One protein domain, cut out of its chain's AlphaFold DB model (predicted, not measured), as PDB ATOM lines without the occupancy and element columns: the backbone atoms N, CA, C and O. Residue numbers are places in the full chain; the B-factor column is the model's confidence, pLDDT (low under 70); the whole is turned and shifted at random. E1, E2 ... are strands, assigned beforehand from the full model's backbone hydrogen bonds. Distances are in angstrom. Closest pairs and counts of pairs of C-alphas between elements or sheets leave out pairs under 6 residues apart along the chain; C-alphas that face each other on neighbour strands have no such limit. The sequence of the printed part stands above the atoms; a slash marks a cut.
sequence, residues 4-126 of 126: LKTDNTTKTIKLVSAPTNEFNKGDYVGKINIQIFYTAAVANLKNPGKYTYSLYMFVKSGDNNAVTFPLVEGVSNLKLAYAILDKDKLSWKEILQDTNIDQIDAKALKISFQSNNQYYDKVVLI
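Overview. This is residues 4 to 126 of the 126 residues of the protein "Pilus assembly domain protein" of Francisella philomiragia (UniProt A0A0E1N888). Two sheets, partly face to face, make a sandwich: E7 E6 E8 E9, curled like part of a barrel, and the three-strand meander E3 E4 E5. A small hairpin, E1 and E2, makes an arm at one end of the length, and its residues 7 to 12 stick out. The 123 printed residues, with nine named strands E1 to E9 in chain order and no named helix, are all strand in class, and the three sheets are antiparallel. The whole is loose, with a radius of gyration of the C-alphas of 19.5 A, and flat, spanning 68 by 44 by 19 A.

Along the chain. In the largest sheet E7 is residues 89 to 94, E6 75 to 86 (32.4 A), E8 108 to 115 (22.8 A) and E9 118 to 125, ending at C-alpha 125 (15.779, -46.512, -10.682). E3 is residues 33 to 44 (32.2 A), E4 47 to 61 (36.2 A) and E5 67 to 73. E1, residues 4 to 7, begins at C-alpha 4 (18.676, -40.325, 22.614); E2 is residues 12 to 15.

Arrangement. E6 and E8 are inner strands, with N 79 and O 112 2.8 A apart, within hydrogen-bond range. So are N 84 and O 91 of the hairpin E6 and E7, 2.9 A, and N 111 and O 122 of the hairpin E8 and E9, 2.9 A. In the other sheet E3 bends by 52 degrees at residue 38 and E4 by 84 degrees at residue 50; N 36 and O 58 are 2.9 A apart, N 57 and O 69 2.9 A. Between the sheets, the closest C-alphas of E4 and E6, Ser 54 and Val 75, are 5.3 A apart. E1 and E2 have N 14 and O 5 at 2.8 A; E2 and E3 are apart.

Size, cuts and confidence. The C-alphas of Thr 9 and Lys 46, the two farthest apart, are 68.7 A apart. The printed part has no cut; the links E2 to E3 and E7 to E8 are long. Confidence is low, under 70, at residues 10 to 33, 49 and 62 to 64.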
ATOM      1  N   LEU A   4      18.378 -41.546  21.866       70.69
ATOM      2  CA  LEU A   4      18.676 -40.325  22.614       70.69
ATOM      3  C   LEU A   4      18.072 -40.409  24.016       70.69
ATOM      4  O   LEU A   4      18.721 -40.075  25.002       70.69
ATOM      5  N   LYS A   5      16.805 -40.828  24.090       73.44
ATOM      6  CA  LYS A   5      16.053 -40.916  25.341       73.44
ATOM      7  C   LYS A   5      14.883 -41.880  25.193       73.44
ATOM      8  O   LYS A   5      14.162 -41.826  24.197       73.44
ATOM      9  N   THR A   6      14.653 -42.680  26.225       70.31
ATOM     10  CA  THR A   6      13.426 -43.466  26.384       70.31
ATOM     11  C   THR A   6      12.548 -42.787  27.425       70.31
ATOM     12  O   THR A   6      13.020 -42.471  28.518       70.31
ATOM     13  N   ASP A   7      11.286 -42.535  27.088       71.69
ATOM     14  CA  ASP A   7      10.279 -42.071  28.039       71.69
ATOM     15  C   ASP A   7       9.260 -43.187  28.283       71.69
ATOM     16  O   ASP A   7       8.417 -43.496  27.440       71.69
ATOM     17  N   ASN A   8       9.366 -43.805  29.458       71.31
ATOM     18  CA  ASN A   8       8.527 -44.934  29.854       71.31
ATOM     19  C   ASN A   8       7.087 -44.521  30.193       71.31
ATOM     20  O   ASN A   8       6.202 -45.373  30.214       71.31
ATOM     21  N   THR A   9       6.839 -43.231  30.417       73.88
ATOM     22  CA  THR A   9       5.510 -42.684  30.732       73.88
ATOM     23  C   THR A   9       4.681 -42.536  29.464       73.88
ATOM     24  O   THR A   9       3.510 -42.899  29.421       73.88
ATOM     25  N   THR A  10       5.314 -42.037  28.403       68.56
ATOM     26  CA  THR A  10       4.681 -41.797  27.100       68.56
ATOM     27  C   THR A  10       4.910 -42.941  26.111       68.56
ATOM     28  O   THR A  10       4.457 -42.868  24.972       68.56
ATOM     29  N   LYS A  11       5.643 -43.993  26.513       68.94
ATOM     30  CA  LYS A  11       6.111 -45.093  25.645       68.94
ATOM     31  C   LYS A  11       6.791 -44.595  24.366       68.94
ATOM     32  O   LYS A  11       6.711 -45.232  23.318       68.94
ATOM     33  N   THR A  12       7.445 -43.437  24.441       49.75
ATOM     34  CA  THR A  12       8.035 -42.784  23.275       49.75
ATOM     35  C   THR A  12       9.553 -42.936  23.308       49.75
ATOM     36  O   THR A  12      10.199 -42.682  24.328       49.75
ATOM     37  N   ILE A  13      10.138 -43.338  22.179       50.47
ATOM     38  CA  ILE A  13      11.588 -43.450  22.003       50.47
ATOM     39  C   ILE A  13      12.040 -42.278  21.139       50.47
ATOM     40  O   ILE A  13      11.654 -42.166  19.978       50.47
ATOM     41  N   LYS A  14      12.864 -41.393  21.705       56.19
ATOM     42  CA  LYS A  14      13.512 -40.317  20.953       56.19
ATOM     43  C   LYS A  14      14.840 -40.818  20.408       56.19
ATOM     44  O   LYS A  14      15.669 -41.348  21.149       56.19
ATOM     45  N   LEU A  15      15.039 -40.630  19.112       50.84
ATOM     46  CA  LEU A  15      16.209 -41.088  18.373       50.84
ATOM     47  C   LEU A  15      17.178 -39.924  18.169       50.84
ATOM     48  O   LEU A  15      16.756 -38.782  17.998       50.84
ATOM     49  N   VAL A  16      18.478 -40.213  18.198       56.97
ATOM     50  CA  VAL A  16      19.504 -39.247  17.796       56.97
ATOM     51  C   VAL A  16      19.415 -39.066  16.279       56.97
ATOM     52  O   VAL A  16      19.267 -40.056  15.556       56.97
ATOM     53  N   SER A  17      19.505 -37.820  15.805       52.19
ATOM     54  CA  SER A  17      19.650 -37.527  14.373       52.19
ATOM     55  C   SER A  17      20.839 -38.304  13.815       52.19
ATOM     56  O   SER A  17      21.903 -38.317  14.434       52.19
ATOM     57  N   ALA A  18      20.667 -38.961  12.666       44.88
ATOM     58  CA  ALA A  18      21.781 -39.634  12.011       44.88
ATOM     59  C   ALA A  18      22.896 -38.603  11.730       44.88
ATOM     60  O   ALA A  18      22.580 -37.507  11.247       44.88
ATOM     61  N   PRO A  19      24.170 -38.905  12.044       44.06
ATOM     62  CA  PRO A  19      25.286 -38.093  11.581       44.06
ATOM     63  C   PRO A  19      25.278 -38.086  10.053       44.06
ATOM     64  O   PRO A  19      25.026 -39.119   9.433       44.06
ATOM     65  N   THR A  20      25.545 -36.940   9.439       50.69
ATOM     66  CA  THR A  20      25.494 -36.822   7.977       50.69
ATOM     67  C   THR A  20      26.658 -37.541   7.288       50.69
ATOM     68  O   THR A  20      26.511 -37.903   6.125       50.69
ATOM     69  N   ASN A  21      27.791 -37.770   7.977       43.41
ATOM     70  CA  ASN A  21      29.054 -38.116   7.305       43.41
ATOM     71  C   ASN A  21      29.905 -39.223   7.974       43.41
ATOM     72  O   ASN A  21      30.921 -39.603   7.404       43.41
ATOM     73  N   GLU A  22      29.551 -39.762   9.147       48.62
ATOM     74  CA  GLU A  22      30.381 -40.777   9.830       48.62
ATOM     75  C   GLU A  22      29.510 -41.909  10.391       48.62
ATOM     76  O   GLU A  22      28.618 -41.674  11.206       48.62
ATOM     77  N   PHE A  23      29.752 -43.142   9.931       52.88
ATOM     78  CA  PHE A  23      29.027 -44.343  10.356       52.88
ATOM     79  C   PHE A  23      29.899 -45.158  11.319       52.88
ATOM     80  O   PHE A  23      30.826 -45.844  10.891       52.88
ATOM     81  N   ASN A  24      29.594 -45.126  12.616       49.94
ATOM     82  CA  ASN A  24      30.301 -45.897  13.637       49.94
ATOM     83  C   ASN A  24      29.527 -47.153  14.070       49.94
ATOM     84  O   ASN A  24      28.298 -47.259  13.979       49.94
ATOM     85  N   LYS A  25      30.269 -48.139  14.591       42.34
ATOM     86  CA  LYS A  25      29.705 -49.354  15.198       42.34
ATOM     87  C   LYS A  25      28.760 -48.966  16.347       42.34
ATOM     88  O   LYS A  25      29.201 -48.395  17.337       42.34
ATOM     89  N   GLY A  26      27.480 -49.324  16.230       52.34
ATOM     90  CA  GLY A  26      26.441 -49.017  17.225       52.34
ATOM     91  C   GLY A  26      25.531 -47.835  16.871       52.34
ATOM     92  O   GLY A  26      24.548 -47.603  17.573       52.34
ATOM     93  N   ASP A  27      25.782 -47.133  15.762       47.03
ATOM     94  CA  ASP A  27      24.956 -45.990  15.356       47.03
ATOM     95  C   ASP A  27      23.562 -46.388  14.862       47.03
ATOM     96  O   ASP A  27      22.689 -45.523  14.753       47.03
ATOM     97  N   TYR A  28      23.299 -47.676  14.593       52.25
ATOM     98  CA  TYR A  28      22.025 -48.164  14.061       52.25
ATOM     99  C   TYR A  28      21.514 -49.448  14.720       52.25
ATOM    100  O   TYR A  28      22.213 -50.450  14.780       52.25
ATOM    101  N   VAL A  29      20.246 -49.413  15.147       47.84
ATOM    102  CA  VAL A  29      19.430 -50.584  15.490       47.84
ATOM    103  C   VAL A  29      18.635 -50.988  14.237       47.84
ATOM    104  O   VAL A  29      17.752 -50.237  13.820       47.84
ATOM    105  N   GLY A  30      18.972 -52.123  13.607       50.16
ATOM    106  CA  GLY A  30      18.287 -52.664  12.415       50.16
ATOM    107  C   GLY A  30      19.216 -53.289  11.357       50.16
ATOM    108  O   GLY A  30      20.438 -53.192  11.452       50.16
ATOM    109  N   LYS A  31      18.643 -53.935  10.325       56.09
ATOM    110  CA  LYS A  31      19.399 -54.464   9.170       56.09
ATOM    111  C   LYS A  31      19.853 -53.306   8.275       56.09
ATOM    112  O   LYS A  31      19.040 -52.718   7.574       56.09
ATOM    113  N   ILE A  32      21.146 -53.000   8.283       61.97
ATOM    114  CA  ILE A  32      21.768 -52.065   7.333       61.97
ATOM    115  C   ILE A  32      22.088 -52.823   6.039       61.97
ATOM    116  O   ILE A  32      22.422 -54.002   6.115       61.97
ATOM    117  N   ASN A  33      21.999 -52.192   4.867       65.81
ATOM    118  CA  ASN A  33      22.559 -52.714   3.617       65.81
ATOM    119  C   ASN A  33      23.365 -51.593   2.953       65.81
ATOM    120  O   ASN A  33      22.794 -50.597   2.526       65.81
ATOM    121  N   ILE A  34      24.687 -51.733   2.941       71.69
ATOM    122  CA  ILE A  34      25.611 -50.803   2.292       71.69
ATOM    123  C   ILE A  34      26.111 -51.472   1.020       71.69
ATOM    124  O   ILE A  34      26.632 -52.587   1.082       71.69
ATOM    125  N   GLN A  35      25.987 -50.765  -0.101       70.88
ATOM    126  CA  GLN A  35      26.561 -51.149  -1.387       70.88
ATOM    127  C   GLN A  35      27.502 -50.044  -1.855       70.88
ATOM    128  O   GLN A  35      27.080 -48.902  -2.021       70.88
ATOM    129  N   ILE A  36      28.777 -50.379  -2.049       75.25
ATOM    130  CA  ILE A  36      29.799 -49.442  -2.529       75.25
ATOM    131  C   ILE A  36      30.330 -49.962  -3.858       75.25
ATOM    132  O   ILE A  36      30.848 -51.078  -3.926       75.25
ATOM    133  N   PHE A  37      30.227 -49.141  -4.899       75.00
ATOM    134  CA  PHE A  37      30.827 -49.403  -6.202       75.00
ATOM    135  C   PHE A  37      32.163 -48.672  -6.298       75.00
ATOM    136  O   PHE A  37      32.225 -47.473  -6.037       75.00
ATOM    137  N   TYR A  38      33.227 -49.379  -6.668       75.31
ATOM    138  CA  TYR A  38      34.564 -48.793  -6.766       75.31
ATOM    139  C   TYR A  38      35.414 -49.496  -7.821       75.31
ATOM    140  O   TYR A  38      35.196 -50.668  -8.128       75.31
ATOM    141  N   THR A  39      36.404 -48.790  -8.368       78.75
ATOM    142  CA  THR A  39      37.456 -49.411  -9.174       78.75
ATOM    143  C   THR A  39      38.660 -49.741  -8.306       78.75
ATOM    144  O   THR A  39      39.066 -48.952  -7.455       78.75
ATOM    145  N   ALA A  40      39.258 -50.908  -8.526       79.00
ATOM    146  CA  ALA A  40      40.531 -51.259  -7.912       79.00
ATOM    147  C   ALA A  40      41.485 -51.837  -8.954       79.00
ATOM    148  O   ALA A  40      41.068 -52.536  -9.879       79.00
ATOM    149  N   ALA A  41      42.769 -51.518  -8.799       80.31
ATOM    150  CA  ALA A  41      43.828 -52.085  -9.612       80.31
ATOM    151  C   ALA A  41      44.088 -53.538  -9.203       80.31
ATOM    152  O   ALA A  41      44.346 -53.843  -8.039       80.31
ATOM    153  N   VAL A  42      44.081 -54.422 -10.190       74.12
ATOM    154  CA  VAL A  42      44.572 -55.788 -10.092       74.12
ATOM    155  C   VAL A  42      45.964 -55.811 -10.708       74.12
ATOM    156  O   VAL A  42      46.150 -55.484 -11.886       74.12
ATOM    157  N   ALA A  43      46.957 -56.162  -9.893       71.94
ATOM    158  CA  ALA A  43      48.323 -56.322 -10.363       71.94
ATOM    159  C   ALA A  43      48.409 -57.534 -11.296       71.94
ATOM    160  O   ALA A  43      47.964 -58.634 -10.961       71.94
ATOM    161  N   ASN A  44      49.020 -57.349 -12.463       72.31
ATOM    162  CA  ASN A  44      49.354 -58.478 -13.311       72.31
ATOM    163  C   ASN A  44      50.539 -59.231 -12.690       72.31
ATOM    164  O   ASN A  44      51.672 -58.760 -12.726       72.31
ATOM    165  N   LEU A  45      50.282 -60.432 -12.162       74.94
ATOM    166  CA  LEU A  45      51.307 -61.275 -11.530       74.94
ATOM    167  C   LEU A  45      52.483 -61.611 -12.464       74.94
ATOM    168  O   LEU A  45      53.577 -61.898 -11.992       74.94
ATOM    169  N   LYS A  46      52.273 -61.568 -13.786       78.19
ATOM    170  CA  LYS A  46      53.313 -61.804 -14.799       78.19
ATOM    171  C   LYS A  46      54.023 -60.522 -15.242       78.19
ATOM    172  O   LYS A  46      55.094 -60.606 -15.832       78.19
ATOM    173  N   ASN A  47      53.435 -59.350 -15.005       78.81
ATOM    174  CA  ASN A  47      54.021 -58.056 -15.347       78.81
ATOM    175  C   ASN A  47      53.679 -57.012 -14.264       78.81
ATOM    176  O   ASN A  47      52.697 -56.281 -14.415       78.81
ATOM    177  N   PRO A  48      54.490 -56.914 -13.194       71.12
ATOM    178  CA  PRO A  48      54.207 -56.089 -12.013       71.12
ATOM    179  C   PRO A  48      54.061 -54.576 -12.265       71.12
ATOM    180  O   PRO A  48      53.654 -53.853 -11.363       71.12
ATOM    181  N   GLY A  49      54.375 -54.080 -13.468       69.62
ATOM    182  CA  GLY A  49      54.182 -52.677 -13.857       69.62
ATOM    183  C   GLY A  49      52.871 -52.392 -14.597       69.62
ATOM    184  O   GLY A  49      52.571 -51.233 -14.880       69.62
ATOM    185  N   LYS A  50      52.090 -53.426 -14.940       75.50
ATOM    186  CA  LYS A  50      50.841 -53.284 -15.693       75.50
ATOM    187  C   LYS A  50      49.647 -53.597 -14.797       75.50
ATOM    188  O   LYS A  50      49.449 -54.739 -14.384       75.50
ATOM    189  N   TYR A  51      48.837 -52.576 -14.550       75.25
ATOM    190  CA  TYR A  51      47.602 -52.695 -13.784       75.25
ATOM    191  C   TYR A  51      46.407 -52.809 -14.719       75.25
ATOM    192  O   TYR A  51      46.286 -52.055 -15.686       75.25
ATOM    193  N   THR A  52      45.513 -53.736 -14.398       75.56
ATOM    194  CA  THR A  52      44.166 -53.773 -14.961       75.56
ATOM    195  C   THR A  52      43.227 -53.286 -13.873       75.56
ATOM    196  O   THR A  52      43.279 -53.794 -12.760       75.56
ATOM    197  N   TYR A  53      42.389 -52.298 -14.158       82.31
ATOM    198  CA  TYR A  53      41.383 -51.866 -13.195       82.31
ATOM    199  C   TYR A  53      40.117 -52.692 -13.392       82.31
ATOM    200  O   TYR A  53      39.730 -52.970 -14.527       82.31
ATOM    201  N   SER A  54      39.473 -53.073 -12.299       83.31
ATOM    202  CA  SER A  54      38.205 -53.804 -12.312       83.31
ATOM    203  C   SER A  54      37.177 -53.053 -11.470       83.31
ATOM    204  O   SER A  54      37.539 -52.403 -10.488       83.31
ATOM    205  N   LEU A  55      35.908 -53.109 -11.870       82.19
ATOM    206  CA  LEU A  55      34.781 -52.585 -11.106       82.19
ATOM    207  C   LEU A  55      34.358 -53.636 -10.083       82.19
ATOM    208  O   LEU A  55      34.109 -54.787 -10.440       82.19
ATOM    209  N   TYR A  56      34.234 -53.221  -8.832       82.06
ATOM    210  CA  TYR A  56      33.825 -54.054  -7.713       82.06
ATOM    211  C   TYR A  56      32.566 -53.503  -7.055       82.06
ATOM    212  O   TYR A  56      32.318 -52.298  -7.067       82.06
ATOM    213  N   MET A  57      31.807 -54.404  -6.435       80.31
ATOM    214  CA  MET A  57      30.737 -54.072  -5.504       80.31
ATOM    215  C   MET A  57      31.066 -54.657  -4.136       80.31
ATOM    216  O   MET A  57      31.157 -55.872  -3.972       80.31
ATOM    217  N   PHE A  58      31.229 -53.787  -3.151       78.38
ATOM    218  CA  PHE A  58      31.295 -54.164  -1.747       78.38
ATOM    219  C   PHE A  58      29.889 -54.143  -1.161       78.38
ATOM    220  O   PHE A  58      29.188 -53.141  -1.282       78.38
ATOM    221  N   VAL A  59      29.490 -55.235  -0.514       74.69
ATOM    222  CA  VAL A  59      28.192 -55.370   0.148       74.69
ATOM    223  C   VAL A  59      28.405 -55.675   1.625       74.69
ATOM    224  O   VAL A  59      29.049 -56.663   1.981       74.69
ATOM    225  N   LYS A  60      27.811 -54.858   2.499       76.31
ATOM    226  CA  LYS A  60      27.714 -55.119   3.941       76.31
ATOM    227  C   LYS A  60      26.252 -55.105   4.351       76.31
ATOM    228  O   LYS A  60      25.605 -54.066   4.258       76.31
ATOM    229  N   SER A  61      25.741 -56.238   4.841       72.56
ATOM    230  CA  SER A  61      24.365 -56.324   5.339       72.56
ATOM    231  C   SER A  61      24.278 -56.782   6.795       72.56
ATOM    232  O   SER A  61      24.719 -57.881   7.120       72.56
ATOM    233  N   GLY A  62      23.697 -55.960   7.674       69.56
ATOM    234  CA  GLY A  62      23.489 -56.279   9.093       69.56
ATOM    235  C   GLY A  62      24.775 -56.729   9.789       69.56
ATOM    236  O   GLY A  62      25.808 -56.077   9.635       69.56
ATOM    237  N   ASP A  63      24.725 -57.863  10.491       64.12
ATOM    238  CA  ASP A  63      25.881 -58.490  11.151       64.12
ATOM    239  C   ASP A  63      26.694 -59.413  10.231       64.12
ATOM    240  O   ASP A  63      27.770 -59.866  10.617       64.12
ATOM    241  N   ASN A  64      26.241 -59.659   8.995       65.94
ATOM    242  CA  ASN A  64      26.962 -60.530   8.067       65.94
ATOM    243  C   ASN A  64      28.323 -59.931   7.702       65.94
ATOM    244  O   ASN A  64      28.491 -58.707   7.652       65.94
ATOM    245  N   ASN A  65      29.287 -60.798   7.398       75.56
ATOM    246  CA  ASN A  65      30.589 -60.368   6.906       75.56
ATOM    247  C   ASN A  65      30.435 -59.527   5.634       75.56
ATOM    248  O   ASN A  65      29.561 -59.778   4.802       75.56
ATOM    249  N   ALA A  66      31.289 -58.515   5.505       78.50
ATOM    250  CA  ALA A  66      31.424 -57.781   4.261       78.50
ATOM    251  C   ALA A  66      31.919 -58.712   3.149       78.50
ATOM    252  O   ALA A  66      32.828 -59.512   3.378       78.50
ATOM    253  N   VAL A  67      31.353 -58.577   1.951       80.69
ATOM    254  CA  VAL A  67      31.785 -59.332   0.771       80.69
ATOM    255  C   VAL A  67      32.030 -58.373  -0.385       80.69
ATOM    256  O   VAL A  67      31.218 -57.486  -0.650       80.69
ATOM    257  N   THR A  68      33.146 -58.573  -1.078       79.56
ATOM    258  CA  THR A  68      33.494 -57.858  -2.306       79.56
ATOM    259  C   THR A  68      33.282 -58.775  -3.504       79.56
ATOM    260  O   THR A  68      33.817 -59.882  -3.542       79.56
ATOM    261  N   PHE A  69      32.549 -58.288  -4.503       81.06
ATOM    262  CA  PHE A  69      32.292 -58.987  -5.757       81.06
ATOM    263  C   PHE A  69      32.970 -58.257  -6.922       81.06
ATOM    264  O   PHE A  69      32.700 -57.067  -7.107       81.06
ATOM    265  N   PRO A  70      33.823 -58.921  -7.722       80.19
ATOM    266  CA  PRO A  70      34.244 -58.381  -9.009       80.19
ATOM    267  C   PRO A  70      33.048 -58.383  -9.967       80.19
ATOM    268  O   PRO A  70      32.376 -59.402 -10.120       80.19
ATOM    269  N   LEU A  71      32.772 -57.244 -10.596       84.69
ATOM    270  CA  LEU A  71      31.680 -57.104 -11.559       84.69
ATOM    271  C   LEU A  71      32.188 -57.159 -12.997       84.69
ATOM    272  O   LEU A  71      31.636 -57.886 -13.816       84.69
ATOM    273  N   VAL A  72      33.215 -56.364 -13.308       85.38
ATOM    274  CA  VAL A  72      33.743 -56.207 -14.670       85.38
ATOM    275  C   VAL A  72      35.244 -55.943 -14.609       85.38
ATOM    276  O   VAL A  72      35.686 -55.100 -13.831       85.38
ATOM    277  N   GLU A  73      36.025 -56.630 -15.440       86.25
ATOM    278  CA  GLU A  73      37.467 -56.399 -15.575       86.25
ATOM    279  C   GLU A  73      37.799 -55.418 -16.709       86.25
ATOM    280  O   GLU A  73      37.042 -55.254 -17.669       86.25
ATOM    281  N   GLY A  74      38.964 -54.775 -16.614       86.00
ATOM    282  CA  GLY A  74      39.476 -53.886 -17.660       86.00
ATOM    283  C   GLY A  74      38.695 -52.582 -17.795       86.00
ATOM    284  O   GLY A  74      38.571 -52.060 -18.900       86.00
ATOM    285  N   VAL A  75      38.151 -52.072 -16.690       86.81
ATOM    286  CA  VAL A  75      37.358 -50.843 -16.679       86.81
ATOM    287  C   VAL A  75      38.240 -49.597 -16.609       86.81
ATOM    288  O   VAL A  75      39.251 -49.563 -15.914       86.81
ATOM    289  N   SER A  76      37.839 -48.533 -17.284       86.12
ATOM    290  CA  SER A  76      38.429 -47.198 -17.178       86.12
ATOM    291  C   SER A  76      37.327 -46.142 -17.222       86.12
ATOM    292  O   SER A  76      36.177 -46.455 -17.531       86.12
ATOM    293  N   ASN A  77      37.653 -44.890 -16.891       85.81
ATOM    294  CA  ASN A  77      36.713 -43.767 -16.990       85.81
ATOM    295  C   ASN A  77      35.367 -44.021 -16.276       85.81
ATOM    296  O   ASN A  77      34.313 -43.693 -16.822       85.81
ATOM    297  N   LEU A  78      35.406 -44.628 -15.076       85.62
ATOM    298  CA  LEU A  78      34.215 -44.825 -14.247       85.62
ATOM    299  C   LEU A  78      33.614 -43.462 -13.889       85.62
ATOM    300  O   LEU A  78      34.310 -42.601 -13.355       85.62
ATOM    301  N   LYS A  79      32.317 -43.299 -14.138       90.12
ATOM    302  CA  LYS A  79      31.521 -42.143 -13.735       90.12
ATOM    303  C   LYS A  79      30.247 -42.604 -13.050       90.12
ATOM    304  O   LYS A  79      29.600 -43.563 -13.477       90.12
ATOM    305  N   LEU A  80      29.882 -41.880 -12.004       88.44
ATOM    306  CA  LEU A  80      28.621 -42.041 -11.297       88.44
ATOM    307  C   LEU A  80      27.827 -40.751 -11.451       88.44
ATOM    308  O   LEU A  80      28.369 -39.662 -11.290       88.44
ATOM    309  N   ALA A  81      26.546 -40.860 -11.774       92.88
ATOM    310  CA  ALA A  81      25.653 -39.716 -11.849       92.88
ATOM    311  C   ALA A  81      24.280 -40.076 -11.293       92.88
ATOM    312  O   ALA A  81      23.857 -41.224 -11.394       92.88
ATOM    313  N   TYR A  82      23.561 -39.098 -10.762       93.62
ATOM    314  CA  TYR A  82      22.162 -39.254 -10.379       93.62
ATOM    315  C   TYR A  82      21.261 -38.362 -11.227       93.62
ATOM    316  O   TYR A  82      21.708 -37.360 -11.792       93.62
ATOM    317  N   ALA A  83      19.990 -38.735 -11.319       95.81
ATOM    318  CA  ALA A  83      18.974 -37.975 -12.027       95.81
ATOM    319  C   ALA A  83      18.068 -37.211 -11.055       95.81
ATOM    320  O   ALA A  83      17.536 -37.813 -10.128       95.81
ATOM    321  N   ILE A  84      17.841 -35.920 -11.302       94.25
ATOM    322  CA  ILE A  84      16.783 -35.126 -10.653       94.25
ATOM    323  C   ILE A  84      15.721 -34.793 -11.696       94.25
ATOM    324  O   ILE A  84      16.052 -34.453 -12.836       94.25
ATOM    325  N   LEU A  85      14.457 -34.850 -11.279       92.25
ATOM    326  CA  LEU A  85      13.322 -34.349 -12.041       92.25
ATOM    327  C   LEU A  85      12.847 -33.028 -11.422       92.25
ATOM    328  O   LEU A  85      12.334 -33.024 -10.309       92.25
ATOM    329  N   ASP A  86      13.011 -31.918 -12.139       89.19
ATOM    330  CA  ASP A  86      12.481 -30.606 -11.739       89.19
ATOM    331  C   ASP A  86      11.514 -30.103 -12.813       89.19
ATOM    332  O   ASP A  86      11.912 -29.933 -13.966       89.19
ATOM    333  N   LYS A  87      10.240 -29.893 -12.451       88.38
ATOM    334  CA  LYS A  87       9.167 -29.445 -13.365       88.38
ATOM    335  C   LYS A  87       9.180 -30.210 -14.698       88.38
ATOM    336  O   LYS A  87       9.274 -29.611 -15.769       88.38
ATOM    337  N   ASP A  88       9.173 -31.540 -14.599       87.50
ATOM    338  CA  ASP A  88       9.214 -32.493 -15.718       87.50
ATOM    339  C   ASP A  88      10.491 -32.468 -16.579       87.50
ATOM    340  O   ASP A  88      10.566 -33.128 -17.617       87.50
ATOM    341  N   LYS A  89      11.543 -31.761 -16.149       92.69
ATOM    342  CA  LYS A  89      12.858 -31.790 -16.798       92.69
ATOM    343  C   LYS A  89      13.810 -32.707 -16.050       92.69
ATOM    344  O   LYS A  89      14.185 -32.449 -14.906       92.69
ATOM    345  N   LEU A  90      14.230 -33.767 -16.734       92.56
ATOM    346  CA  LEU A  90      15.257 -34.683 -16.254       92.56
ATOM    347  C   LEU A  90      16.644 -34.053 -16.428       92.56
ATOM    348  O   LEU A  90      17.023 -33.669 -17.535       92.56
ATOM    349  N   SER A  91      17.423 -33.995 -15.352       94.69
ATOM    350  CA  SER A  91      18.825 -33.569 -15.384       94.69
ATOM    351  C   SER A  91      19.719 -34.600 -14.707       94.69
ATOM    352  O   SER A  91      19.352 -35.161 -13.677       94.69
ATOM    353  N   TRP A  92      20.894 -34.848 -15.289       95.62
ATOM    354  CA  TRP A  92      21.915 -35.727 -14.718       95.62
ATOM    355  C   TRP A  92      23.005 -34.897 -14.053       95.62
ATOM    356  O   TRP A  92      23.524 -33.961 -14.663       95.62
ATOM    357  N   LYS A  93      23.380 -35.266 -12.832       94.44
ATOM    358  CA  LYS A  93      24.459 -34.631 -12.075       94.44
ATOM    359  C   LYS A  93      25.491 -35.675 -11.683       94.44
ATOM    360  O   LYS A  93      25.136 -36.727 -11.160       94.44
ATOM    361  N   GLU A  94      26.753 -35.390 -11.974       94.12
ATOM    362  CA  GLU A  94      27.870 -36.270 -11.633       94.12
ATOM    363  C   GLU A  94      28.121 -36.270 -10.118       94.12
ATOM    364  O   GLU A  94      27.987 -35.243  -9.451       94.12
ATOM    365  N   ILE A  95      28.466 -37.438  -9.579       87.88
ATOM    366  CA  ILE A  95      28.819 -37.647  -8.177       87.88
ATOM    367  C   ILE A  95      30.341 -37.605  -8.085       87.88
ATOM    368  O   ILE A  95      31.020 -38.545  -8.488       87.88
ATOM    369  N   LEU A  96      30.868 -36.499  -7.566       84.62
ATOM    370  CA  LEU A  96      32.312 -36.266  -7.428       84.62
ATOM    371  C   LEU A  96      32.809 -36.395  -5.982       84.62
ATOM    372  O   LEU A  96      34.009 -36.380  -5.731       84.62
ATOM    373  N   GLN A  97      31.881 -36.499  -5.034       81.69
ATOM    374  CA  GLN A  97      32.130 -36.580  -3.600       81.69
ATOM    375  C   GLN A  97      31.048 -37.438  -2.944       81.69
ATOM    376  O   GLN A  97      30.009 -37.707  -3.561       81.69
ATOM    377  N   ASP A  98      31.262 -37.808  -1.685       77.94
ATOM    378  CA  ASP A  98      30.266 -38.510  -0.879       77.94
ATOM    379  C   ASP A  98      28.922 -37.776  -0.943       77.94
ATOM    380  O   ASP A  98      28.814 -36.582  -0.651       77.94
ATOM    381  N   THR A  99      27.902 -38.491  -1.412       76.12
ATOM    382  CA  THR A  99      26.588 -37.928  -1.720       76.12
ATOM    383  C   THR A  99      25.516 -38.835  -1.142       76.12
ATOM    384  O   THR A  99      25.419 -40.007  -1.507       76.12
ATOM    385  N   ASN A 100      24.686 -38.286  -0.257       78.75
ATOM    386  CA  ASN A 100      23.517 -38.988   0.251       78.75
ATOM    387  C   ASN A 100      22.358 -38.852  -0.748       78.75
ATOM    388  O   ASN A 100      21.728 -37.800  -0.847       78.75
ATOM    389  N   ILE A 101      22.105 -39.926  -1.494       77.69
ATOM    390  CA  ILE A 101      21.116 -39.972  -2.576       77.69
ATOM    391  C   ILE A 101      19.676 -39.777  -2.057       77.69
ATOM    392  O   ILE A 101      18.867 -39.142  -2.734       77.69
ATOM    393  N   ASP A 102      19.387 -40.208  -0.823       75.50
ATOM    394  CA  ASP A 102      18.061 -40.074  -0.198       75.50
ATOM    395  C   ASP A 102      17.720 -38.616   0.157       75.50
ATOM    396  O   ASP A 102      16.554 -38.256   0.300       75.50
ATOM    397  N   GLN A 103      18.731 -37.752   0.304       81.56
ATOM    398  CA  GLN A 103      18.547 -36.343   0.675       81.56
ATOM    399  C   GLN A 103      18.370 -35.406  -0.525       81.56
ATOM    400  O   GLN A 103      18.015 -34.243  -0.341       81.56
ATOM    401  N   ILE A 104      18.631 -35.883  -1.743       83.44
ATOM    402  CA  ILE A 104      18.691 -35.049  -2.957       83.44
ATOM    403  C   ILE A 104      17.575 -35.353  -3.967       83.44
ATOM    404  O   ILE A 104      17.656 -34.916  -5.114       83.44
ATOM    405  N   ASP A 105      16.551 -36.100  -3.540       86.56
ATOM    406  CA  ASP A 105      15.391 -36.522  -4.343       86.56
ATOM    407  C   ASP A 105      15.767 -37.129  -5.710       86.56
ATOM    408  O   ASP A 105      15.127 -36.895  -6.744       86.56
ATOM    409  N   ALA A 106      16.859 -37.895  -5.731       91.56
ATOM    410  CA  ALA A 106      17.319 -38.555  -6.938       91.56
ATOM    411  C   ALA A 106      16.333 -39.648  -7.371       91.56
ATOM    412  O   ALA A 106      15.885 -40.454  -6.565       91.56
ATOM    413  N   LYS A 107      16.038 -39.705  -8.671       92.44
ATOM    414  CA  LYS A 107      15.105 -40.679  -9.267       92.44
ATOM    415  C   LYS A 107      15.800 -41.898  -9.864       92.44
ATOM    416  O   LYS A 107      15.183 -42.931 -10.101       92.44
ATOM    417  N   ALA A 108      17.079 -41.749 -10.196       91.81
ATOM    418  CA  ALA A 108      17.875 -42.800 -10.806       91.81
ATOM    419  C   ALA A 108      19.366 -42.581 -10.543       91.81
ATOM    420  O   ALA A 108      19.820 -41.441 -10.437       91.81
ATOM    421  N   LEU A 109      20.126 -43.669 -10.518       90.69
ATOM    422  CA  LEU A 109      21.584 -43.697 -10.574       90.69
ATOM    423  C   LEU A 109      22.020 -44.205 -11.944       90.69
ATOM    424  O   LEU A 109      21.452 -45.154 -12.474       90.69
ATOM    425  N   LYS A 110      23.064 -43.603 -12.503       91.62
ATOM    426  CA  LYS A 110      23.759 -44.074 -13.695       91.62
ATOM    427  C   LYS A 110      25.200 -44.379 -13.338       91.62
ATOM    428  O   LYS A 110      25.912 -43.517 -12.829       91.62
ATOM    429  N   ILE A 111      25.611 -45.596 -13.656       88.75
ATOM    430  CA  ILE A 111      26.991 -46.060 -13.569       88.75
ATOM    431  C   ILE A 111      27.484 -46.188 -14.999       88.75
ATOM    432  O   ILE A 111      26.837 -46.871 -15.792       88.75
ATOM    433  N   SER A 112      28.603 -45.563 -15.339       91.56
ATOM    434  CA  SER A 112      29.200 -45.731 -16.658       91.56
ATOM    435  C   SER A 112      30.704 -45.883 -16.620       91.56
ATOM    436  O   SER A 112      31.365 -45.359 -15.736       91.56
ATOM    437  N   PHE A 113      31.244 -46.642 -17.563       88.69
ATOM    438  CA  PHE A 113      32.665 -46.943 -17.659       88.69
ATOM    439  C   PHE A 113      33.027 -47.307 -19.100       88.69
ATOM    440  O   PHE A 113      32.164 -47.534 -19.948       88.69
ATOM    441  N   GLN A 114      34.318 -47.377 -19.386       90.81
ATOM    442  CA  GLN A 114      34.849 -47.921 -20.626       90.81
ATOM    443  C   GLN A 114      35.519 -49.265 -20.365       90.81
ATOM    444  O   GLN A 114      36.177 -49.437 -19.348       90.81
ATOM    445  N   SER A 115      35.370 -50.212 -21.284       87.88
ATOM    446  CA  SER A 115      36.131 -51.463 -21.306       87.88
ATOM    447  C   SER A 115      36.391 -51.846 -22.758       87.88
ATOM    448  O   SER A 115      35.503 -51.721 -23.598       87.88
ATOM    449  N   ASN A 116      37.624 -52.248 -23.081       88.50
ATOM    450  CA  ASN A 116      38.038 -52.595 -24.449       88.50
ATOM    451  C   ASN A 116      37.652 -51.531 -25.503       88.50
ATOM    452  O   ASN A 116      37.126 -51.858 -26.565       88.50
ATOM    453  N   ASN A 117      37.887 -50.248 -25.197       87.44
ATOM    454  CA  ASN A 117      37.517 -49.083 -26.021       87.44
ATOM    455  C   ASN A 117      36.013 -48.935 -26.325       87.44
ATOM    456  O   ASN A 117      35.632 -48.120 -27.163       87.44
ATOM    457  N   GLN A 118      35.152 -49.681 -25.637       90.12
ATOM    458  CA  GLN A 118      33.703 -49.549 -25.721       90.12
ATOM    459  C   GLN A 118      33.169 -48.899 -24.451       90.12
ATOM    460  O   GLN A 118      33.696 -49.115 -23.359       90.12
ATOM    461  N   TYR A 119      32.134 -48.082 -24.605       91.75
ATOM    462  CA  TYR A 119      31.460 -47.423 -23.495       91.75
ATOM    463  C   TYR A 119      30.263 -48.254 -23.040       91.75
ATOM    464  O   TYR A 119      29.490 -48.740 -23.865       91.75
ATOM    465  N   TYR A 120      30.112 -48.373 -21.729       89.69
ATOM    466  CA  TYR A 120      29.028 -49.083 -21.076       89.69
ATOM    467  C   TYR A 120      28.375 -48.161 -20.059       89.69
ATOM    468  O   TYR A 120      29.062 -47.447 -19.324       89.69
ATOM    469  N   ASP A 121      27.054 -48.219 -19.971       92.12
ATOM    470  CA  ASP A 121      26.313 -47.595 -18.890       92.12
ATOM    471  C   ASP A 121      25.146 -48.462 -18.424       92.12
ATOM    472  O   ASP A 121      24.615 -49.300 -19.154       92.12
ATOM    473  N   LYS A 122      24.779 -48.277 -17.159       86.25
ATOM    474  CA  LYS A 122      23.601 -48.879 -16.553       86.25
ATOM    475  C   LYS A 122      22.885 -47.837 -15.719       86.25
ATOM    476  O   LYS A 122      23.493 -47.208 -14.853       86.25
ATOM    477  N   VAL A 123      21.585 -47.710 -15.959       88.75
ATOM    478  CA  VAL A 123      20.679 -46.891 -15.155       88.75
ATOM    479  C   VAL A 123      19.896 -47.789 -14.201       88.75
ATOM    480  O   VAL A 123      19.376 -48.832 -14.599       88.75
ATOM    481  N   VAL A 124      19.828 -47.387 -12.938       85.31
ATOM    482  CA  VAL A 124      19.072 -48.042 -11.869       85.31
ATOM    483  C   VAL A 124      18.100 -47.018 -11.303       85.31
ATOM    484  O   VAL A 124      18.521 -45.940 -10.893       85.31
ATOM    485  N   LEU A 125      16.808 -47.336 -11.319       86.88
ATOM    486  CA  LEU A 125      15.779 -46.512 -10.682       86.88
ATOM    487  C   LEU A 125      15.842 -46.699  -9.163       86.88
ATOM    488  O   LEU A 125      16.148 -47.803  -8.704       86.88
ATOM    489  N   ILE A 126      15.575 -45.627  -8.420       79.94
ATOM    490  CA  ILE A 126      15.665 -45.572  -6.953       79.94
ATOM    491  C   ILE A 126      14.305 -45.184  -6.389       79.94
ATOM    492  O   ILE A 126      13.668 -44.291  -6.995       79.94
TER     493      ILE A 126